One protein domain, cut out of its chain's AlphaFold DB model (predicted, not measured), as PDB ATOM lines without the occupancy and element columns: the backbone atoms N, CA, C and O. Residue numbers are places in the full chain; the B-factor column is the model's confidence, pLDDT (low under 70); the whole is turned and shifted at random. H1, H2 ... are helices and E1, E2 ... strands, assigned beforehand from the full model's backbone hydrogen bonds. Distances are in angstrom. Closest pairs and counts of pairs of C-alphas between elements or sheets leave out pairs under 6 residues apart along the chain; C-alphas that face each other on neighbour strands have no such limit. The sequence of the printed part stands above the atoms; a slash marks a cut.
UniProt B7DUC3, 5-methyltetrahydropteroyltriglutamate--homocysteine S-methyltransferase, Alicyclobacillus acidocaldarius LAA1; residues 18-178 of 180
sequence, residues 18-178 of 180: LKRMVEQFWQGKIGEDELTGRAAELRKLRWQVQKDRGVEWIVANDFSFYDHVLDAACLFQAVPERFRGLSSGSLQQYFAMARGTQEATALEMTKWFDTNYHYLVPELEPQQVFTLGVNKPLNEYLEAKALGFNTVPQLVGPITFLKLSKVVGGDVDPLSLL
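AT A GLANCE: This is residues 18 to 178 of the 180 residues of the protein "5-methyltetrahydropteroyltriglutamate--homocysteine S-methyltransferase" of Alicyclobacillus acidocaldarius LAA1 (UniProt B7DUC3). The short helix H3 lies near the middle of a body of short helices and loops: strand E3 of the small hairpin E2 E3 packs on it, the pair H4 and H5 lies to one side, and H7 and H8 make a small pair at one end of the body. Towards the other end the long helix H2 folds back on H1 in a helical hairpin, and its later residues, 43 to 51, come beside strand E1 of the two-strand sheet E1 E4, on which H6 packs. The printed part has 161 residues with eight named helices and four named strands, in the order H1 H2 E1 H3 H4 H5 E2 E3 H6 E4 H7 H8, and the class is mostly helix. E1 and E4 are parallel, E2 and E3 antiparallel. The whole is compact, with a radius of gyration of the C-alphas of 16.5 A and spans of 50 by 36 by 30 A.

HOW THE PARTS SIT: H1, residues 18 to 26, and H2, residues 32 to 52, form a helical hairpin and touch, H2 with its residues 32 to 39 alone. Their closest C-alphas, those of Met 21 and Leu 35, are 6.3 A apart, and they run opposite ways at a shallow tilt of 8 degrees. E1, residues 58 to 60, is the parallel neighbour of E4, residues 151 to 153; N 60 and O 152 are within hydrogen-bond range at 2.9 A, as are N 152 and O 58 at 2.8 A. The closest C-alphas of H2 and E1, those of Gln 50 and Ile 58, are 6.5 A apart. H3, residues 68 to 75, and H5, residues 91 to 99, only just touch, with 3 pairs of C-alphas within 8 A, the closest being those of Cys 74 and Tyr 94 at 7.5 A. H4, residues 81 to 84, touches H5, the closest C-alphas being those of Phe 83 and Gln 93 at 6.5 A. H1 and H5 are near each other, with 6 pairs of C-alphas within 10 A. E2, residues 109 to 111, and E3, residues 118 to 120, form a hairpin, with N 110 and O 119 within hydrogen-bond range at 3.0 A. The closest C-alphas of H3 and E3, those of Leu 70 and Leu 120, are 5.9 A apart. H6, residues 136 to 146, has its closest C-alpha to E4 at Pro 137, 6.0 A from that of Pro 153. H6 and H2 are close but not clearly touching, with the C-alphas of Lys 44 and Ala 144 at 7.2 A. H7, residues 158 to 163, touches H8, residues 174 to 177, at the C-alphas of Leu 162 and Pro 174, 5.4 A apart. In H1, H2, H3, H5, H6 and H7 every O i to N i+4 pair is within hydrogen-bond range; H4 and H8 are too short for such a pair.

IN THESE COORDINATES: H1 begins at C-alpha 18, (142.610, 108.634, 116.231), and is 12.3 A long. H2 is 30.2 A long and ends at C-alpha 52, (153.582, 103.156, 98.031). H3 is 10.3 A long, H5 11.8 A, H6 15.2 A and H7 8.6 A. H8 ends at C-alpha 177, (125.628, 134.877, 102.214).

THE WHOLE: The two C-alphas farthest apart are those of Asp 52 and Gly 170, at 50.3 A. The printed part has no cut. The one long link is E3 to H6, residues 121 to 135; its residues 123 to 124 pair in parallel with residues 166 to 167. The mean pLDDT of the printed part is 97.0, and no printed residue is under 70.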
ATOM      1  N   LEU A  18     143.249 107.321 116.108       98.69
ATOM      2  CA  LEU A  18     142.610 108.634 116.231       98.69
ATOM      3  C   LEU A  18     141.547 108.665 117.329       98.69
ATOM      4  O   LEU A  18     141.542 109.582 118.144       98.69
ATOM      5  N   LYS A  19     140.711 107.621 117.413       98.56
ATOM      6  CA  LYS A  19     139.698 107.489 118.472       98.56
ATOM      7  C   LYS A  19     140.335 107.609 119.853       98.56
ATOM      8  O   LYS A  19     139.881 108.388 120.679       98.56
ATOM      9  N   ARG A  20     141.388 106.822 120.097       98.56
ATOM     10  CA  ARG A  20     142.044 106.757 121.411       98.56
ATOM     11  C   ARG A  20     142.709 108.084 121.762       98.56
ATOM     12  O   ARG A  20     142.654 108.485 122.915       98.56
ATOM     13  N   MET A  21     143.325 108.746 120.782       98.50
ATOM     14  CA  MET A  21     143.971 110.050 120.960       98.50
ATOM     15  C   MET A  21     142.958 111.128 121.342       98.50
ATOM     16  O   MET A  21     143.129 111.807 122.348       98.50
ATOM     17  N   VAL A  22     141.864 111.222 120.588       98.62
ATOM     18  CA  VAL A  22     140.788 112.183 120.847       98.62
ATOM     19  C   VAL A  22     140.121 111.922 122.205       98.62
ATOM     20  O   VAL A  22     139.909 112.853 122.974       98.62
ATOM     21  N   GLU A  23     139.870 110.659 122.566       98.50
ATOM     22  CA  GLU A  23     139.318 110.313 123.885       98.50
ATOM     23  C   GLU A  23     140.271 110.641 125.041       98.50
ATOM     24  O   GLU A  23     139.816 111.078 126.097       98.50
ATOM     25  N   GLN A  24     141.582 110.451 124.862       98.56
ATOM     26  CA  GLN A  24     142.583 110.854 125.855       98.56
ATOM     27  C   GLN A  24     142.599 112.372 126.041       98.56
ATOM     28  O   GLN A  24     142.648 112.832 127.181       98.56
ATOM     29  N   PHE A  25     142.501 113.135 124.951       98.56
ATOM     30  CA  PHE A  25     142.422 114.593 125.001       98.56
ATOM     31  C   PHE A  25     141.163 115.058 125.744       98.56
ATOM     32  O   PHE A  25     141.253 115.860 126.668       98.56
ATOM     33  N   TRP A  26     139.994 114.482 125.442       97.62
ATOM     34  CA  TRP A  26     138.750 114.804 126.158       97.62
ATOM     35  C   TRP A  26     138.783 114.444 127.647       97.62
ATOM     36  O   TRP A  26     138.067 115.049 128.439       97.62
ATOM     37  N   GLN A  27     139.598 113.461 128.030       97.69
ATOM     38  CA  GLN A  27     139.833 113.084 129.426       97.69
ATOM     39  C   GLN A  27     140.922 113.935 130.102       97.69
ATOM     40  O   GLN A  27     141.253 113.666 131.254       97.69
ATOM     41  N   GLY A  28     141.517 114.906 129.400       97.44
ATOM     42  CA  GLY A  28     142.610 115.741 129.907       97.44
ATOM     43  C   GLY A  28     143.935 114.996 130.095       97.44
ATOM     44  O   GLY A  28     144.815 115.482 130.797       97.44
ATOM     45  N   LYS A  29     144.086 113.803 129.506       98.31
ATOM     46  CA  LYS A  29     145.294 112.972 129.648       98.31
ATOM     47  C   LYS A  29     146.437 113.420 128.746       98.31
ATOM     48  O   LYS A  29     147.585 113.134 129.063       98.31
ATOM     49  N   ILE A  30     146.112 114.058 127.623       98.50
ATOM     50  CA  ILE A  30     147.073 114.598 126.661       98.50
ATOM     51  C   ILE A  30     146.648 116.016 126.278       98.50
ATOM     52  O   ILE A  30     145.451 116.308 126.232       98.50
ATOM     53  N   GLY A  31     147.622 116.884 126.014       98.19
ATOM     54  CA  GLY A  31     147.389 118.257 125.563       98.19
ATOM     55  C   GLY A  31     147.201 118.374 124.048       98.19
ATOM     56  O   GLY A  31     147.311 117.394 123.308       98.19
ATOM     57  N   GLU A  32     146.943 119.598 123.589       97.75
ATOM     58  CA  GLU A  32     146.748 119.918 122.168       97.75
ATOM     59  C   GLU A  32     148.003 119.616 121.332       97.75
ATOM     60  O   GLU A  32     147.901 118.974 120.285       97.75
ATOM     61  N   ASP A  33     149.189 119.959 121.836       98.12
ATOM     62  CA  ASP A  33     150.468 119.689 121.162       98.12
ATOM     63  C   ASP A  33     150.714 118.187 120.958       98.12
ATOM     64  O   ASP A  33     151.128 117.746 119.885       98.12
ATOM     65  N   GLU A  34     150.410 117.362 121.964       98.50
ATOM     66  CA  GLU A  34     150.580 115.912 121.840       98.50
ATOM     67  C   GLU A  34     149.553 115.318 120.864       98.50
ATOM     68  O   GLU A  34     149.899 114.483 120.021       98.50
ATOM     69  N   LEU A  35     148.289 115.752 120.939       98.69
ATOM     70  CA  LEU A  35     147.241 115.296 120.026       98.69
ATOM     71  C   LEU A  35     147.573 115.656 118.569       98.69
ATOM     72  O   LEU A  35     147.458 114.803 117.684       98.69
ATOM     73  N   THR A  36     148.007 116.890 118.315       98.12
ATOM     74  CA  THR A  36     148.360 117.361 116.969       98.12
ATOM     75  C   THR A  36     149.626 116.688 116.438       98.12
ATOM     76  O   THR A  36     149.624 116.248 115.285       98.12
ATOM     77  N   GLY A  37     150.648 116.493 117.277       98.44
ATOM     78  CA  GLY A  37     151.862 115.757 116.919       98.44
ATOM     79  C   GLY A  37     151.586 114.296 116.553       98.44
ATOM     80  O   GLY A  37     152.035 113.805 115.519       98.44
ATOM     81  N   ARG A  38     150.762 113.589 117.336       98.44
ATOM     82  CA  ARG A  38     150.396 112.197 117.016       98.44
ATOM     83  C   ARG A  38     149.477 112.099 115.792       98.44
ATOM     84  O   ARG A  38     149.535 111.115 115.052       98.44
ATOM     85  N   ALA A  39     148.642 113.108 115.546       98.50
ATOM     86  CA  ALA A  39     147.842 113.199 114.328       98.50
ATOM     87  C   ALA A  39     148.699 113.424 113.072       98.50
ATOM     88  O   ALA A  39     148.377 112.859 112.025       98.50
ATOM     89  N   ALA A  40     149.799 114.178 113.174       98.56
ATOM     90  CA  ALA A  40     150.763 114.360 112.086       98.56
ATOM     91  C   ALA A  40     151.375 113.027 111.633       98.56
ATOM     92  O   ALA A  40     151.386 112.724 110.438       98.56
ATOM     93  N   GLU A  41     151.765 112.164 112.577       98.38
ATOM     94  CA  GLU A  41     152.254 110.815 112.253       98.38
ATOM     95  C   GLU A  41     151.194 109.972 111.530       98.38
ATOM     96  O   GLU A  41     151.501 109.233 110.589       98.38
ATOM     97  N   LEU A  42     149.919 110.119 111.906       98.25
ATOM     98  CA  LEU A  42     148.829 109.420 111.234       98.25
ATOM     99  C   LEU A  42     148.576 109.958 109.816       98.25
ATOM    100  O   LEU A  42     148.317 109.166 108.908       98.25
ATOM    101  N   ARG A  43     148.681 111.274 109.592       98.56
ATOM    102  CA  ARG A  43     148.615 111.870 108.244       98.56
ATOM    103  C   ARG A  43     149.773 111.402 107.368       98.56
ATOM    104  O   ARG A  43     149.527 110.902 106.271       98.56
ATOM    105  N   LYS A  44     151.001 111.430 107.890       98.62
ATOM    106  CA  LYS A  44     152.196 110.902 107.215       98.62
ATOM    107  C   LYS A  44     152.028 109.444 106.800       98.62
ATOM    108  O   LYS A  44     152.293 109.109 105.646       98.62
ATOM    109  N   LEU A  45     151.536 108.585 107.697       98.12
ATOM    110  CA  LEU A  45     151.250 107.185 107.378       98.12
ATOM    111  C   LEU A  45     150.250 107.059 106.216       98.12
ATOM    112  O   LEU A  45     150.462 106.260 105.305       98.12
ATOM    113  N   ARG A  46     149.174 107.858 106.220       97.56
ATOM    114  CA  ARG A  46     148.137 107.844 105.171       97.56
ATOM    115  C   ARG A  46     148.692 108.270 103.811       97.56
ATOM    116  O   ARG A  46     148.336 107.664 102.799       97.56
ATOM    117  N   TRP A  47     149.562 109.278 103.765       98.19
ATOM    118  CA  TRP A  47     150.213 109.699 102.521       98.19
ATOM    119  C   TRP A  47     151.227 108.672 102.024       98.19
ATOM    120  O   TRP A  47     151.220 108.340 100.840       98.19
ATOM    121  N   GLN A  48     152.038 108.107 102.923       98.06
ATOM    122  CA  GLN A  48     153.012 107.075 102.574       98.06
ATOM    123  C   GLN A  48     152.336 105.842 101.970       98.06
ATOM    124  O   GLN A  48     152.728 105.404 100.895       98.06
ATOM    125  N   VAL A  49     151.260 105.344 102.591       97.25
ATOM    126  CA  VAL A  49     150.513 104.188 102.069       97.25
ATOM    127  C   VAL A  49     149.962 104.456 100.668       97.25
ATOM    128  O   VAL A  49     150.038 103.580  99.814       97.25
ATOM    129  N   GLN A  50     149.417 105.646 100.400       97.38
ATOM    130  CA  GLN A  50     148.905 105.980  99.065       97.38
ATOM    131  C   GLN A  50     150.037 106.061  98.029       97.38
ATOM    132  O   GLN A  50     149.912 105.488  96.944       97.38
ATOM    133  N   LYS A  51     151.166 106.689  98.387       97.12
ATOM    134  CA  LYS A  51     152.363 106.778  97.536       97.12
ATOM    135  C   LYS A  51     152.929 105.397  97.200       97.12
ATOM    136  O   LYS A  51     153.175 105.111  96.033       97.12
ATOM    137  N   ASP A  52     153.062 104.523  98.196       97.44
ATOM    138  CA  ASP A  52     153.582 103.156  98.031       97.44
ATOM    139  C   ASP A  52     152.690 102.284  97.136       97.44
ATOM    140  O   ASP A  52     153.141 101.286  96.578       97.44
ATOM    141  N   ARG A  53     151.410 102.650  96.989       96.62
ATOM    142  CA  ARG A  53     150.455 101.984  96.094       96.62
ATOM    143  C   ARG A  53     150.333 102.645  94.722       96.62
ATOM    144  O   ARG A  53     149.470 102.244  93.950       96.62
ATOM    145  N   GLY A  54     151.191 103.616  94.410       96.00
ATOM    146  CA  GLY A  54     151.224 104.271  93.104       96.00
ATOM    147  C   GLY A  54     150.086 105.265  92.869       96.00
ATOM    148  O   GLY A  54     149.798 105.580  91.719       96.00
ATOM    149  N   VAL A  55     149.427 105.761  93.925       96.94
ATOM    150  CA  VAL A  55     148.474 106.873  93.785       96.94
ATOM    151  C   VAL A  55     149.263 108.139  93.466       96.94
ATOM    152  O   VAL A  55     150.112 108.563  94.249       96.94
ATOM    153  N   GLU A  56     148.974 108.750  92.321       94.81
ATOM    154  CA  GLU A  56     149.664 109.954  91.857       94.81
ATOM    155  C   GLU A  56     149.072 111.211  92.494       94.81
ATOM    156  O   GLU A  56     149.806 112.075  92.969       94.81
ATOM    157  N   TRP A  57     147.741 111.314  92.535       96.31
ATOM    158  CA  TRP A  57     147.040 112.422  93.186       96.31
ATOM    159  C   TRP A  57     146.558 111.993  94.566       96.31
ATOM    160  O   TRP A  57     145.447 111.487  94.749       96.31
ATOM    161  N   ILE A  58     147.449 112.173  95.538       97.56
ATOM    162  CA  ILE A  58     147.201 111.910  96.955       97.56
ATOM    163  C   ILE A  58     146.444 113.099  97.543       97.56
ATOM    164  O   ILE A  58     146.861 114.241  97.381       97.56
ATOM    165  N   VAL A  59     145.352 112.849  98.254       96.88
ATOM    166  CA  VAL A  59     144.562 113.913  98.883       96.88
ATOM    167  C   VAL A  59     145.186 114.389 100.207       96.88
ATOM    168  O   VAL A  59     145.778 113.605 100.956       96.88
ATOM    169  N   ALA A  60     145.051 115.682 100.496       97.12
ATOM    170  CA  ALA A  60     145.284 116.285 101.811       97.12
ATOM    171  C   ALA A  60     144.038 117.056 102.264       97.12
ATOM    172  O   ALA A  60     143.132 117.297 101.467       97.12
ATOM    173  N   ASN A  61     143.988 117.455 103.538       98.31
ATOM    174  CA  ASN A  61     142.826 118.070 104.186       98.31
ATOM    175  C   ASN A  61     141.606 117.144 104.369       98.31
ATOM    176  O   ASN A  61     140.606 117.556 104.949       98.31
ATOM    177  N   ASP A  62     141.707 115.879 103.962       97.50
ATOM    178  CA  ASP A  62     140.708 114.833 104.210       97.50
ATOM    179  C   ASP A  62     140.813 114.232 105.634       97.50
ATOM    180  O   ASP A  62     139.911 113.536 106.114       97.50
ATOM    181  N   PHE A  63     141.918 114.505 106.342       98.50
ATOM    182  CA  PHE A  63     142.034 114.259 107.777       98.50
ATOM    183  C   PHE A  63     141.111 115.203 108.547       98.50
ATOM    184  O   PHE A  63     140.943 116.349 108.163       98.50
ATOM    185  N   SER A  64     140.567 114.762 109.675       98.50
ATOM    186  CA  SER A  64     139.803 115.611 110.591       98.50
ATOM    187  C   SER A  64     139.806 114.985 111.978       98.50
ATOM    188  O   SER A  64     139.806 113.758 112.110       98.50
ATOM    189  N   PHE A  65     139.780 115.809 113.020       98.69
ATOM    190  CA  PHE A  65     139.655 115.309 114.385       98.69
ATOM    191  C   PHE A  65     138.236 114.852 114.721       98.69
ATOM    192  O   PHE A  65     138.074 114.005 115.601       98.69
ATOM    193  N   TYR A  66     137.221 115.372 114.026       98.69
ATOM    194  CA  TYR A  66     135.832 115.021 114.295       98.69
ATOM    195  C   TYR A  66     134.984 114.961 113.033       98.69
ATOM    196  O   TYR A  66     134.452 113.893 112.738       98.69
ATOM    197  N   ASP A  67     134.899 116.057 112.278       98.38
ATOM    198  CA  ASP A  67     134.117 116.146 111.050       98.38
ATOM    199  C   ASP A  67     134.680 117.176 110.056       98.38
ATOM    200  O   ASP A  67     135.090 118.269 110.424       98.38
ATOM    201  N   HIS A  68     134.661 116.829 108.770       98.44
ATOM    202  CA  HIS A  68     135.176 117.665 107.689       98.44
ATOM    203  C   HIS A  68     134.300 118.886 107.355       98.44
ATOM    204  O   HIS A  68     134.822 119.878 106.848       98.44
ATOM    205  N   VAL A  69     132.990 118.854 107.634       98.75
ATOM    206  CA  VAL A  69     132.135 120.043 107.477       98.75
ATOM    207  C   VAL A  69     132.363 120.998 108.646       98.75
ATOM    208  O   VAL A  69     132.478 122.203 108.428       98.75
ATOM    209  N   LEU A  70     132.558 120.465 109.857       98.75
ATOM    210  CA  LEU A  70     133.056 121.252 110.986       98.75
ATOM    211  C   LEU A  70     134.423 121.890 110.689       98.75
ATOM    212  O   LEU A  70     134.622 123.064 110.988       98.75
ATOM    213  N   ASP A  71     135.349 121.159 110.060       98.69
ATOM    214  CA  ASP A  71     136.637 121.728 109.636       98.69
ATOM    215  C   ASP A  71     136.440 122.921 108.685       98.69
ATOM    216  O   ASP A  71     137.139 123.928 108.807       98.69
ATOM    217  N   ALA A  72     135.479 122.836 107.758       98.50
ATOM    218  CA  ALA A  72     135.130 123.942 106.868       98.50
ATOM    219  C   ALA A  72     134.505 125.124 107.630       98.50
ATOM    220  O   ALA A  72     134.855 126.272 107.361       98.50
ATOM    221  N   ALA A  73     133.651 124.867 108.627       98.25
ATOM    222  CA  ALA A  73     133.107 125.919 109.484       98.25
ATOM    223  C   ALA A  73     134.222 126.661 110.240       98.25
ATOM    224  O   ALA A  73     134.241 127.890 110.259       98.25
ATOM    225  N   CYS A  74     135.209 125.937 110.778       98.12
ATOM    226  CA  CYS A  74     136.392 126.539 111.399       98.12
ATOM    227  C   CYS A  74     137.261 127.317 110.405       98.12
ATOM    228  O   CYS A  74     137.767 128.382 110.754       98.12
ATOM    229  N   LEU A  75     137.430 126.820 109.176       98.12
ATOM    230  CA  LEU A  75     138.173 127.526 108.126       98.12
ATOM    231  C   LEU A  75     137.541 128.886 107.803       98.12
ATOM    232  O   LEU A  75     138.266 129.859 107.608       98.12
ATOM    233  N   PHE A  76     136.209 128.953 107.765       97.12
ATOM    234  CA  PHE A  76     135.455 130.177 107.480       97.12
ATOM    235  C   PHE A  76     135.120 131.010 108.727       97.12
ATOM    236  O   PHE A  76     134.383 131.992 108.626       97.12
ATOM    237  N   GLN A  77     135.638 130.627 109.899       96.94
ATOM    238  CA  GLN A  77     135.333 131.260 111.183       96.94
ATOM    239  C   GLN A  77     133.815 131.334 111.479       96.94
ATOM    240  O   GLN A  77     133.338 132.238 112.162       96.94
ATOM    241  N   ALA A  78     133.048 130.351 110.997       97.06
ATOM    242  CA  ALA A  78     131.623 130.183 111.274       97.06
ATOM    243  C   ALA A  78     131.418 129.527 112.651       97.06
ATOM    244  O   ALA A  78     130.974 128.384 112.768       97.06
ATOM    245  N   VAL A  79     131.822 130.243 113.704       97.25
ATOM    246  CA  VAL A  79     131.714 129.802 115.099       97.25
ATOM    247  C   VAL A  79     130.480 130.455 115.733       97.25
ATOM    248  O   VAL A  79     130.431 131.690 115.790       97.25
ATOM    249  N   PRO A  80     129.506 129.678 116.245       97.06
ATOM    250  CA  PRO A  80     128.341 130.234 116.931       97.06
ATOM    251  C   PRO A  80     128.735 131.042 118.167       97.06
ATOM    252  O   PRO A  80     129.659 130.655 118.884       97.06
ATOM    253  N   GLU A  81     127.982 132.105 118.468       95.38
ATOM    254  CA  GLU A  81     128.243 133.023 119.592       95.38
ATOM    255  C   GLU A  81     128.563 132.294 120.908       95.38
ATOM    256  O   GLU A  81     129.555 132.595 121.570       95.38
ATOM    257  N   ARG A  82     127.803 131.238 121.228       97.00
ATOM    258  CA  ARG A  82     127.973 130.437 122.457       97.00
ATOM    259  C   ARG A  82     129.340 129.753 122.609       97.00
ATOM    260  O   ARG A  82     129.652 129.271 123.692       97.00
ATOM    261  N   PHE A  83     130.152 129.699 121.554       97.69
ATOM    262  CA  PHE A  83     131.501 129.126 121.568       97.69
ATOM    263  C   PHE A  83     132.612 130.158 121.315       97.69
ATOM    264  O   PHE A  83     133.793 129.803 121.367       97.69
ATOM    265  N   ARG A  84     132.275 131.433 121.066       94.69
ATOM    266  CA  ARG A  84     133.260 132.493 120.770       94.69
ATOM    267  C   ARG A  84     134.088 132.918 121.983       94.69
ATOM    268  O   ARG A  84     135.186 133.427 121.805       94.69
ATOM    269  N   GLY A  85     133.606 132.655 123.200       94.81
ATOM    270  CA  GLY A  85     134.365 132.884 124.437       94.81
ATOM    271  C   GLY A  85     135.533 131.908 124.655       94.81
ATOM    272  O   GLY A  85     136.368 132.143 125.524       94.81
ATOM    273  N   LEU A  86     135.606 130.819 123.881       96.19
ATOM    274  CA  LEU A  86     136.738 129.891 123.895       96.19
ATOM    275  C   LEU A  86     137.881 130.415 123.020       96.19
ATOM    276  O   LEU A  86     137.663 131.196 122.095       96.19
ATOM    277  N   SER A  87     139.104 129.941 123.277       95.94
ATOM    278  CA  SER A  87     140.279 130.343 122.495       95.94
ATOM    279  C   SER A  87     140.075 130.039 121.010       95.94
ATOM    280  O   SER A  87     139.967 128.871 120.620       95.94
ATOM    281  N   SER A  88     140.033 131.092 120.190       95.06
ATOM    282  CA  SER A  88     139.782 130.986 118.751       95.06
ATOM    283  C   SER A  88     140.800 130.065 118.080       95.06
ATOM    284  O   SER A  88     142.003 130.193 118.307       95.06
ATOM    285  N   GLY A  89     140.313 129.119 117.277       93.69
ATOM    286  CA  GLY A  89     141.155 128.182 116.528       93.69
ATOM    287  C   GLY A  89     141.768 127.037 117.344       93.69
ATOM    288  O   GLY A  89     142.444 126.194 116.761       93.69
ATOM    289  N   SER A  90     141.519 126.968 118.655       97.00
ATOM    290  CA  SER A  90     141.984 125.855 119.498       97.00
ATOM    291  C   SER A  90     141.182 124.572 119.271       97.00
ATOM    292  O   SER A  90     139.993 124.606 118.921       97.00
ATOM    293  N   LEU A  91     141.782 123.418 119.589       98.00
ATOM    294  CA  LEU A  91     141.041 122.154 119.617       98.00
ATOM    295  C   LEU A  91     139.956 122.144 120.698       98.00
ATOM    296  O   LEU A  91     138.946 121.456 120.544       98.00
ATOM    297  N   GLN A  92     140.110 122.930 121.764       96.94
ATOM    298  CA  GLN A  92     139.069 123.082 122.778       96.94
ATOM    299  C   GLN A  92     137.792 123.702 122.194       96.94
ATOM    300  O   GLN A  92     136.711 123.154 122.407       96.94
ATOM    301  N   GLN A  93     137.904 124.791 121.424       98.06
ATOM    302  CA  GLN A  93     136.756 125.398 120.739       98.06
ATOM    303  C   GLN A  93     136.165 124.444 119.696       98.06
ATOM    304  O   GLN A  93     134.950 124.241 119.662       98.06
ATOM    305  N   TYR A  94     137.022 123.804 118.897       98.62
ATOM    306  CA  TYR A  94     136.608 122.822 117.895       98.62
ATOM    307  C   TYR A  94     135.765 121.692 118.509       98.62
ATOM    308  O   TYR A  94     134.653 121.412 118.060       98.62
ATOM    309  N   PHE A  95     136.250 121.066 119.587       98.62
ATOM    310  CA  PHE A  95     135.504 120.002 120.250       98.62
ATOM    311  C   PHE A  95     134.298 120.520 121.034       98.62
ATOM    312  O   PHE A  95     133.302 119.809 121.112       98.62
ATOM    313  N   ALA A  96     134.324 121.741 121.570       98.44
ATOM    314  CA  ALA A  96     133.138 122.330 122.189       98.44
ATOM    315  C   ALA A  96     131.975 122.432 121.189       98.44
ATOM    316  O   ALA A  96     130.857 122.048 121.523       98.44
ATOM    317  N   MET A  97     132.237 122.824 119.939       98.69
ATOM    318  CA  MET A  97     131.216 122.785 118.885       98.69
ATOM    319  C   MET A  97     130.768 121.353 118.565       98.69
ATOM    320  O   MET A  97     129.580 121.099 118.379       98.69
ATOM    321  N   ALA A  98     131.708 120.404 118.540       98.62
ATOM    322  CA  ALA A  98     131.435 119.028 118.138       98.62
ATOM    323  C   ALA A  98     130.624 118.202 119.147       98.62
ATOM    324  O   ALA A  98     129.837 117.341 118.754       98.62
ATOM    325  N   ARG A  99     130.853 118.415 120.447       98.38
ATOM    326  CA  ARG A  99     130.273 117.591 121.524       98.38
ATOM    327  C   ARG A  99     129.707 118.384 122.701       98.38
ATOM    328  O   ARG A  99     129.276 117.775 123.677       98.38
ATOM    329  N   GLY A 100     129.681 119.710 122.604       98.06
ATOM    330  CA  GLY A 100     129.167 120.594 123.642       98.06
ATOM    331  C   GLY A 100     130.116 120.747 124.829       98.06
ATOM    332  O   GLY A 100     131.169 120.108 124.929       98.06
ATOM    333  N   THR A 101     129.703 121.607 125.751       96.81
ATOM    334  CA  THR A 101     130.297 121.796 127.079       96.81
ATOM    335  C   THR A 101     129.217 121.591 128.147       96.81
ATOM    336  O   THR A 101     128.114 121.138 127.843       96.81
ATOM    337  N   GLN A 102     129.515 121.901 129.412       95.12
ATOM    338  CA  GLN A 102     128.485 121.931 130.457       95.12
ATOM    339  C   GLN A 102     127.495 123.094 130.269       95.12
ATOM    340  O   GLN A 102     126.353 122.994 130.703       95.12
ATOM    341  N   GLU A 103     127.924 124.175 129.613       94.69
ATOM    342  CA  GLU A 103     127.166 125.428 129.492       94.69
ATOM    343  C   GLU A 103     126.559 125.629 128.096       94.69
ATOM    344  O   GLU A 103     125.623 126.409 127.940       94.69
ATOM    345  N   ALA A 104     127.077 124.940 127.073       97.00
ATOM    346  CA  ALA A 104     126.680 125.124 125.682       97.00
ATOM    347  C   ALA A 104     126.405 123.788 124.981       97.00
ATOM    348  O   ALA A 104     127.220 122.862 125.005       97.00
ATOM    349  N   THR A 105     125.263 123.703 124.299       97.88
ATOM    350  CA  THR A 105     124.881 122.531 123.502       97.88
ATOM    351  C   THR A 105     125.705 122.440 122.223       97.88
ATOM    352  O   THR A 105     125.926 123.454 121.552       97.88
ATOM    353  N   ALA A 106     126.108 121.215 121.869       98.38
ATOM    354  CA  ALA A 106     126.798 120.900 120.618       98.38
ATOM    355  C   ALA A 106     126.008 121.363 119.381       98.38
ATOM    356  O   ALA A 106     124.804 121.623 119.461       98.38
ATOM    357  N   LEU A 107     126.689 121.430 118.239       98.69
ATOM    358  CA  LEU A 107     126.036 121.569 116.941       98.69
ATOM    359  C   LEU A 107     125.159 120.346 116.635       98.69
ATOM    360  O   LEU A 107     125.436 119.228 117.079       98.69
ATOM    361  N   GLU A 108     124.109 120.569 115.846       98.38
ATOM    362  CA  GLU A 108     123.267 119.492 115.332       98.38
ATOM    363  C   GLU A 108     124.097 118.545 114.457       98.38
ATOM    364  O   GLU A 108     124.906 118.974 113.636       98.38
ATOM    365  N   MET A 109     123.875 117.242 114.617       98.12
ATOM    366  CA  MET A 109     124.498 116.220 113.791       98.12
ATOM    367  C   MET A 109     123.438 115.551 112.915       98.12
ATOM    368  O   MET A 109     122.431 115.065 113.426       98.12
ATOM    369  N   THR A 110     123.682 115.472 111.608       98.44
ATOM    370  CA  THR A 110     122.755 114.849 110.650       98.44
ATOM    371  C   THR A 110     123.489 113.969 109.643       98.44
ATOM    372  O   THR A 110     124.721 113.975 109.571       98.44
ATOM    373  N   LYS A 111     122.751 113.151 108.886       98.31
ATOM    374  CA  LYS A 111     123.345 112.221 107.918       98.31
ATOM    375  C   LYS A 111     124.053 112.981 106.798       98.31
ATOM    376  O   LYS A 111     123.511 113.918 106.215       98.31
ATOM    377  N   TRP A 112     125.256 112.533 106.459       98.31
ATOM    378  CA  TRP A 112     125.952 112.972 105.257       98.31
ATOM    379  C   TRP A 112     125.362 112.247 104.053       98.31
ATOM    380  O   TRP A 112     125.703 111.089 103.779       98.31
ATOM    381  N   PHE A 113     124.448 112.937 103.370       98.19
ATOM    382  CA  PHE A 113     123.663 112.396 102.263       98.19
ATOM    383  C   PHE A 113     123.026 111.041 102.635       98.19
ATOM    384  O   PHE A 113     122.447 110.884 103.712       98.19
ATOM    385  N   ASP A 114     123.126 110.053 101.755       98.00
ATOM    386  CA  ASP A 114     122.592 108.704 101.916       98.00
ATOM    387  C   ASP A 114     123.570 107.735 102.611       98.00
ATOM    388  O   ASP A 114     123.250 106.561 102.807       98.00
ATOM    389  N   THR A 115     124.732 108.213 103.066       98.19
ATOM    390  CA  THR A 115     125.748 107.384 103.735       98.19
ATOM    391  C   THR A 115     125.404 107.092 105.205       98.19
ATOM    392  O   THR A 115     124.451 107.630 105.761       98.19
ATOM    393  N   ASN A 116     126.200 106.255 105.880       98.25
ATOM    394  CA  ASN A 116     126.124 106.074 107.341       98.25
ATOM    395  C   ASN A 116     127.004 107.064 108.127       98.25
ATOM    396  O   ASN A 116     127.058 107.007 109.358       98.25
ATOM    397  N   TYR A 117     127.714 107.952 107.431       98.31
ATOM    398  CA  TYR A 117     128.472 109.019 108.066       98.31
ATOM    399  C   TYR A 117     127.525 110.149 108.480       98.31
ATOM    400  O   TYR A 117     126.504 110.385 107.835       98.31
ATOM    401  N   HIS A 118     127.862 110.835 109.566       98.69
ATOM    402  CA  HIS A 118     127.132 112.006 110.027       98.69
ATOM    403  C   HIS A 118     128.086 113.194 110.089       98.69
ATOM    404  O   HIS A 118     129.246 113.027 110.466       98.69
ATOM    405  N   TYR A 119     127.592 114.370 109.720       98.81
ATOM    406  CA  TYR A 119     128.338 115.622 109.786       98.81
ATOM    407  C   TYR A 119     127.668 116.584 110.766       98.81
ATOM    408  O   TYR A 119     126.503 116.390 111.130       98.81
ATOM    409  N   LEU A 120     128.411 117.602 111.197       98.81
ATOM    410  CA  LEU A 120     127.878 118.658 112.052       98.81
ATOM    411  C   LEU A 120     127.370 119.802 111.185       98.81
ATOM    412  O   LEU A 120     128.138 120.371 110.410       98.81
ATOM    413  N   VAL A 121     126.085 120.120 111.321       98.62
ATOM    414  CA  VAL A 121     125.415 121.190 110.578       98.62
ATOM    415  C   VAL A 121     125.984 122.530 111.047       98.62
ATOM    416  O   VAL A 121     125.810 122.871 112.220       98.62
ATOM    417  N   PRO A 122     126.671 123.304 110.184       98.38
ATOM    418  CA  PRO A 122     127.132 124.629 110.568       98.38
ATOM    419  C   PRO A 122     125.944 125.552 110.842       98.38
ATOM    420  O   PRO A 122     124.958 125.560 110.102       98.38
ATOM    421  N   GLU A 123     126.058 126.350 111.897       97.81
ATOM    422  CA  GLU A 123     125.102 127.407 112.216       97.81
ATOM    423  C   GLU A 123     125.675 128.748 111.752       97.81
ATOM    424  O   GLU A 123     126.766 129.140 112.166       97.81
ATOM    425  N   LEU A 124     124.944 129.435 110.878       97.31
ATOM    426  CA  LEU A 124     125.316 130.724 110.298       97.31
ATOM    427  C   LEU A 124     124.392 131.824 110.820       97.31
ATOM    428  O   LEU A 124     123.232 131.567 111.143       97.31
ATOM    429  N   GLU A 125     124.881 133.057 110.856       95.06
ATOM    430  CA  GLU A 125     124.086 134.229 111.234       95.06
ATOM    431  C   GLU A 125     123.571 134.978 109.987       95.06
ATOM    432  O   GLU A 125     124.224 134.970 108.936       95.06
ATOM    433  N   PRO A 126     122.412 135.662 110.058       93.12
ATOM    434  CA  PRO A 126     122.025 136.617 109.032       93.12
ATOM    435  C   PRO A 126     123.142 137.649 108.855       93.12
ATOM    436  O   PRO A 126     123.631 138.200 109.836       93.12
ATOM    437  N   GLN A 127     123.533 137.918 107.607       90.12
ATOM    438  CA  GLN A 127     124.633 138.842 107.286       90.12
ATOM    439  C   GLN A 127     125.999 138.399 107.855       90.12
ATOM    440  O   GLN A 127     126.857 139.243 108.115       90.12
ATOM    441  N   GLN A 128     126.213 137.085 108.036       93.81
ATOM    442  CA  GLN A 128     127.488 136.509 108.469       93.81
ATOM    443  C   GLN A 128     128.666 137.113 107.696       93.81
ATOM    444  O   GLN A 128     128.760 136.998 106.472       93.81
ATOM    445  N   VAL A 129     129.611 137.690 108.434       93.00
ATOM    446  CA  VAL A 129     130.918 138.066 107.896       93.00
ATOM    447  C   VAL A 129     131.859 136.888 108.106       93.00
ATOM    448  O   VAL A 129     132.131 136.494 109.241       93.00
ATOM    449  N   PHE A 130     132.336 136.305 107.010       95.75
ATOM    450  CA  PHE A 130     133.321 135.229 107.055       95.75
ATOM    451  C   PHE A 130     134.735 135.804 107.095       95.75
ATOM    452  O   PHE A 130     135.061 136.754 106.383       95.75
ATOM    453  N   THR A 131     135.594 135.188 107.902       95.75
ATOM    454  CA  THR A 131     137.032 135.474 107.925       95.75
ATOM    455  C   THR A 131     137.809 134.167 107.852       95.75
ATOM    456  O   THR A 131     137.265 133.097 108.116       95.75
ATOM    457  N   LEU A 132     139.079 134.235 107.450       97.12
ATOM    458  CA  LEU A 132     139.935 133.054 107.458       97.12
ATOM    459  C   LEU A 132     140.281 132.697 108.909       97.12
ATOM    460  O   LEU A 132     141.002 133.441 109.571       97.12
ATOM    461  N   GLY A 133     139.779 131.555 109.372       96.12
ATOM    462  CA  GLY A 133     140.177 130.943 110.634       96.12
ATOM    463  C   GLY A 133     141.478 130.149 110.490       96.12
ATOM    464  O   GLY A 133     142.416 130.545 109.792       96.12
ATOM    465  N   VAL A 134     141.551 128.981 111.131       92.00
ATOM    466  CA  VAL A 134     142.717 128.095 110.992       92.00
ATOM    467  C   VAL A 134     142.801 127.583 109.555       92.00
ATOM    468  O   VAL A 134     141.945 126.823 109.100       92.00
ATOM    469  N   ASN A 135     143.874 127.945 108.845       97.19
ATOM    470  CA  ASN A 135     144.108 127.516 107.465       97.19
ATOM    471  C   ASN A 135     144.648 126.074 107.391       97.19
ATOM    472  O   ASN A 135     145.741 125.804 106.888       97.19
ATOM    473  N   LYS A 136     143.861 125.131 107.916       97.88
ATOM    474  CA  LYS A 136     144.145 123.693 107.919       97.88
ATOM    475  C   LYS A 136     144.486 123.136 106.523       97.88
ATOM    476  O   LYS A 136     145.472 122.402 106.447       97.88
ATOM    477  N   PRO A 137     143.787 123.502 105.424       98.38
ATOM    478  CA  PRO A 137     144.128 122.989 104.098       98.38
ATOM    479  C   PRO A 137     145.549 123.356 103.661       98.38
ATOM    480  O   PRO A 137     146.269 122.509 103.131       98.38
ATOM    481  N   LEU A 138     145.970 124.602 103.909       98.25
ATOM    482  CA  LEU A 138     147.328 125.045 103.599       98.25
ATOM    483  C   LEU A 138     148.356 124.373 104.513       98.25
ATOM    484  O   LEU A 138     149.387 123.913 104.027       98.25
ATOM    485  N   ASN A 139     148.069 124.291 105.813       98.00
ATOM    486  CA  ASN A 139     148.975 123.685 106.787       98.00
ATOM    487  C   ASN A 139     149.251 122.211 106.459       98.00
ATOM    488  O   ASN A 139     150.410 121.808 106.413       98.00
ATOM    489  N   GLU A 140     148.214 121.423 106.158       98.44
ATOM    490  CA  GLU A 140     148.384 120.015 105.774       98.44
ATOM    491  C   GLU A 140     149.083 119.859 104.417       98.44
ATOM    492  O   GLU A 140     149.895 118.952 104.251       98.44
ATOM    493  N   TYR A 141     148.824 120.750 103.453       98.44
ATOM    494  CA  TYR A 141     149.555 120.750 102.182       98.44
ATOM    495  C   TYR A 141     151.053 121.001 102.387       98.44
ATOM    496  O   TYR A 141     151.887 120.290 101.825       98.44
ATOM    497  N   LEU A 142     151.411 122.007 103.189       98.44
ATOM    498  CA  LEU A 142     152.807 122.342 103.471       98.44
ATOM    499  C   LEU A 142     153.502 121.240 104.279       98.44
ATOM    500  O   LEU A 142     154.655 120.925 103.988       98.44
ATOM    501  N   GLU A 143     152.801 120.615 105.227       98.50
ATOM    502  CA  GLU A 143     153.281 119.442 105.966       98.50
ATOM    503  C   GLU A 143     153.590 118.274 105.017       98.50
ATOM    504  O   GLU A 143     154.701 117.738 105.026       98.50
ATOM    505  N   ALA A 144     152.646 117.916 104.143       98.25
ATOM    506  CA  ALA A 144     152.831 116.856 103.158       98.25
ATOM    507  C   ALA A 144     154.001 117.165 102.209       98.25
ATOM    508  O   ALA A 144     154.861 116.311 101.963       98.25
ATOM    509  N   LYS A 145     154.078 118.411 101.729       98.25
ATOM    510  CA  LYS A 145     155.136 118.885 100.833       98.25
ATOM    511  C   LYS A 145     156.516 118.804 101.481       98.25
ATOM    512  O   LYS A 145     157.452 118.340 100.831       98.25
ATOM    513  N   ALA A 146     156.643 119.197 102.750       98.38
ATOM    514  CA  ALA A 146     157.894 119.100 103.505       98.38
ATOM    515  C   ALA A 146     158.381 117.647 103.662       98.38
ATOM    516  O   ALA A 146     159.581 117.399 103.736       98.38
ATOM    517  N   LEU A 147     157.457 116.683 103.652       97.88
ATOM    518  CA  LEU A 147     157.743 115.247 103.707       97.88
ATOM    519  C   LEU A 147     157.923 114.597 102.317       97.88
ATOM    520  O   LEU A 147     158.114 113.384 102.225       97.88
ATOM    521  N   GLY A 148     157.878 115.374 101.228       97.12
ATOM    522  CA  GLY A 148     158.065 114.870  99.864       97.12
ATOM    523  C   GLY A 148     156.820 114.218  99.248       97.12
ATOM    524  O   GLY A 148     156.945 113.359  98.361       97.12
ATOM    525  N   PHE A 149     155.627 114.605  99.708       97.00
ATOM    526  CA  PHE A 149     154.345 114.258  99.096       97.00
ATOM    527  C   PHE A 149     153.768 115.477  98.370       97.00
ATOM    528  O   PHE A 149     153.599 116.540  98.962       97.00
ATOM    529  N   ASN A 150     153.436 115.333  97.086       93.69
ATOM    530  CA  ASN A 150     152.696 116.359  96.355       93.69
ATOM    531  C   ASN A 150     151.200 116.043  96.435       93.69
ATOM    532  O   ASN A 150     150.704 115.204  95.686       93.69
ATOM    533  N   THR A 151     150.506 116.664  97.385       97.75
ATOM    534  CA  THR A 151     149.095 116.376  97.659       97.75
ATOM    535  C   THR A 151     148.144 117.381  97.017       97.75
ATOM    536  O   THR A 151     148.503 118.536  96.804       97.75
ATOM    537  N   VAL A 152     146.898 116.965  96.803       97.56
ATOM    538  CA  VAL A 152     145.782 117.804  96.353       97.56
ATOM    539  C   VAL A 152     144.876 118.114  97.555       97.56
ATOM    540  O   VAL A 152     144.271 117.187  98.097       97.56
ATOM    541  N   PRO A 153     144.771 119.376  98.013       97.19
ATOM    542  CA  PRO A 153     143.880 119.728  99.118       97.19
ATOM    543  C   PRO A 153     142.404 119.567  98.734       97.19
ATOM    544  O   PRO A 153     141.951 120.136  97.741       97.19
ATOM    545  N   GLN A 154     141.640 118.827  99.535       96.38
ATOM    546  CA  GLN A 154     140.189 118.706  99.395       96.38
ATOM    547  C   GLN A 154     139.478 119.789 100.205       96.38
ATOM    548  O   GLN A 154     139.784 119.993 101.377       96.38
ATOM    549  N   LEU A 155     138.487 120.449  99.606       97.56
ATOM    550  CA  LEU A 155     137.655 121.454 100.267       97.56
ATOM    551  C   LEU A 155     136.176 121.109 100.097       97.56
ATOM    552  O   LEU A 155     135.761 120.644  99.034       97.56
ATOM    553  N   VAL A 156     135.371 121.401 101.119       98.06
ATOM    554  CA  VAL A 156     133.919 121.500 100.940       98.06
ATOM    555  C   VAL A 156     133.658 122.763 100.123       98.06
ATOM    556  O   VAL A 156     134.025 123.861 100.537       98.06
ATOM    557  N   GLY A 157     133.070 122.612  98.935       97.75
ATOM    558  CA  GLY A 157     132.796 123.750  98.055       97.75
ATOM    559  C   GLY A 157     131.857 124.764  98.726       97.75
ATOM    560  O   GLY A 157     130.934 124.346  99.424       97.75
ATOM    561  N   PRO A 158     132.021 126.078  98.493       96.69
ATOM    562  CA  PRO A 158     131.308 127.119  99.244       96.69
ATOM    563  C   PRO A 158     129.782 127.025  99.110       96.69
ATOM    564  O   PRO A 158     129.064 127.135 100.097       96.69
ATOM    565  N   ILE A 159     129.272 126.717  97.914       97.81
ATOM    566  CA  ILE A 159     127.829 126.510  97.692       97.81
ATOM    567  C   ILE A 159     127.322 125.289  98.473       97.81
ATOM    568  O   ILE A 159     126.234 125.321  99.038       97.81
ATOM    569  N   THR A 160     128.104 124.204  98.508       98.31
ATOM    570  CA  THR A 160     127.739 122.994  99.263       98.31
ATOM    571  C   THR A 160     127.767 123.269 100.760       98.31
ATOM    572  O   THR A 160     126.825 122.902 101.448       98.31
ATOM    573  N   PHE A 161     128.796 123.964 101.247       98.50
ATOM    574  CA  PHE A 161     128.899 124.378 102.641       98.50
ATOM    575  C   PHE A 161     127.661 125.173 103.078       98.50
ATOM    576  O   PHE A 161     127.008 124.782 104.039       98.50
ATOM    577  N   LEU A 162     127.271 126.209 102.324       97.88
ATOM    578  CA  LEU A 162     126.080 127.010 102.633       97.88
ATOM    579  C   LEU A 162     124.788 126.182 102.581       97.88
ATOM    580  O   LEU A 162     123.982 126.263 103.499       97.88
ATOM    581  N   LYS A 163     124.602 125.333 101.560       97.88
ATOM    582  CA  LYS A 163     123.405 124.473 101.453       97.88
ATOM    583  C   LYS A 163     123.299 123.400 102.537       97.88
ATOM    584  O   LYS A 163     122.203 122.913 102.788       97.88
ATOM    585  N   LEU A 164     124.422 123.003 103.129       98.06
ATOM    586  CA  LEU A 164     124.480 122.063 104.250       98.06
ATOM    587  C   LEU A 164     124.494 122.772 105.611       98.06
ATOM    588  O   LEU A 164     124.612 122.118 106.642       98.06
ATOM    589  N   SER A 165     124.393 124.099 105.620       97.94
ATOM    590  CA  SER A 165     124.324 124.907 106.831       97.94
ATOM    591  C   SER A 165     122.888 125.310 107.146       97.94
ATOM    592  O   SER A 165     121.999 125.263 106.297       97.94
ATOM    593  N   LYS A 166     122.676 125.766 108.379       95.88
ATOM    594  CA  LYS A 166     121.428 126.373 108.831       95.88
ATOM    595  C   LYS A 166     121.685 127.815 109.244       95.88
ATOM    596  O   LYS A 166     122.619 128.078 109.995       95.88
ATOM    597  N   VAL A 167     120.834 128.741 108.807       96.12
ATOM    598  CA  VAL A 167     120.844 130.110 109.336       96.12
ATOM    599  C   VAL A 167     120.023 130.143 110.624       96.12
ATOM    600  O   VAL A 167     118.874 129.703 110.655       96.12
ATOM    601  N   VAL A 168     120.622 130.622 111.709       93.62
ATOM    602  CA  VAL A 168     119.982 130.761 113.022       93.62
ATOM    603  C   VAL A 168     119.631 132.228 113.246       93.62
ATOM    604  O   VAL A 168     120.436 133.106 112.972       93.62
ATOM    605  N   GLY A 169     118.433 132.513 113.764       84.94
ATOM    606  CA  GLY A 169     118.001 133.891 114.040       84.94
ATOM    607  C   GLY A 169     117.357 134.620 112.854       84.94
ATOM    608  O   GLY A 169     117.156 135.829 112.928       84.94
ATOM    609  N   GLY A 170     116.993 133.904 111.785       80.19
ATOM    610  CA  GLY A 170     116.212 134.431 110.665       80.19
ATOM    611  C   GLY A 170     115.817 133.343 109.663       80.19
ATOM    612  O   GLY A 170     116.414 132.270 109.654       80.19
ATOM    613  N   ASP A 171     114.816 133.630 108.827       86.44
ATOM    614  CA  ASP A 171     114.445 132.804 107.670       86.44
ATOM    615  C   ASP A 171     115.099 133.398 106.417       86.44
ATOM    616  O   ASP A 171     114.546 134.269 105.744       86.44
ATOM    617  N   VAL A 172     116.359 133.026 106.201       90.62
ATOM    618  CA  VAL A 172     117.212 133.561 105.135       90.62
ATOM    619  C   VAL A 172     117.768 132.388 104.343       90.62
ATOM    620  O   VAL A 172     118.261 131.425 104.932       90.62
ATOM    621  N   ASP A 173     117.716 132.476 103.012       92.62
ATOM    622  CA  ASP A 173     118.394 131.518 102.137       92.62
ATOM    623  C   ASP A 173     119.907 131.559 102.424       92.62
ATOM    624  O   ASP A 173     120.522 132.604 102.205       92.62
ATOM    625  N   PRO A 174     120.542 130.455 102.871       94.12
ATOM    626  CA  PRO A 174     121.981 130.425 103.120       94.12
ATOM    627  C   PRO A 174     122.822 130.904 101.931       94.12
ATOM    628  O   PRO A 174     123.920 131.423 102.123       94.12
ATOM    629  N   LEU A 175     122.328 130.756 100.695       95.50
ATOM    630  CA  LEU A 175     123.027 131.223  99.498       95.50
ATOM    631  C   LEU A 175     123.125 132.747  99.401       95.50
ATOM    632  O   LEU A 175     124.021 133.238  98.715       95.50
ATOM    633  N   SER A 176     122.276 133.501 100.107       94.50
ATOM    634  CA  SER A 176     122.367 134.964 100.152       94.50
ATOM    635  C   SER A 176     123.609 135.465 100.897       94.50
ATOM    636  O   SER A 176     123.860 136.666 100.914       94.50
ATOM    637  N   LEU A 177     124.359 134.571 101.552       94.75
ATOM    638  CA  LEU A 177     125.628 134.877 102.214       94.75
ATOM    639  C   LEU A 177     126.830 134.833 101.251       94.75
ATOM    640  O   LEU A 177     127.958 135.098 101.667       94.75
ATOM    641  N   LEU A 178     126.620 134.490  99.974       93.38
ATOM    642  CA  LEU A 178     127.646 134.657  98.945       93.38
ATOM    643  C   LEU A 178     127.823 136.143  98.599       93.38
ATOM    644  O   LEU A 178     126.834 136.877  98.545       93.38
TER     645      LEU A 178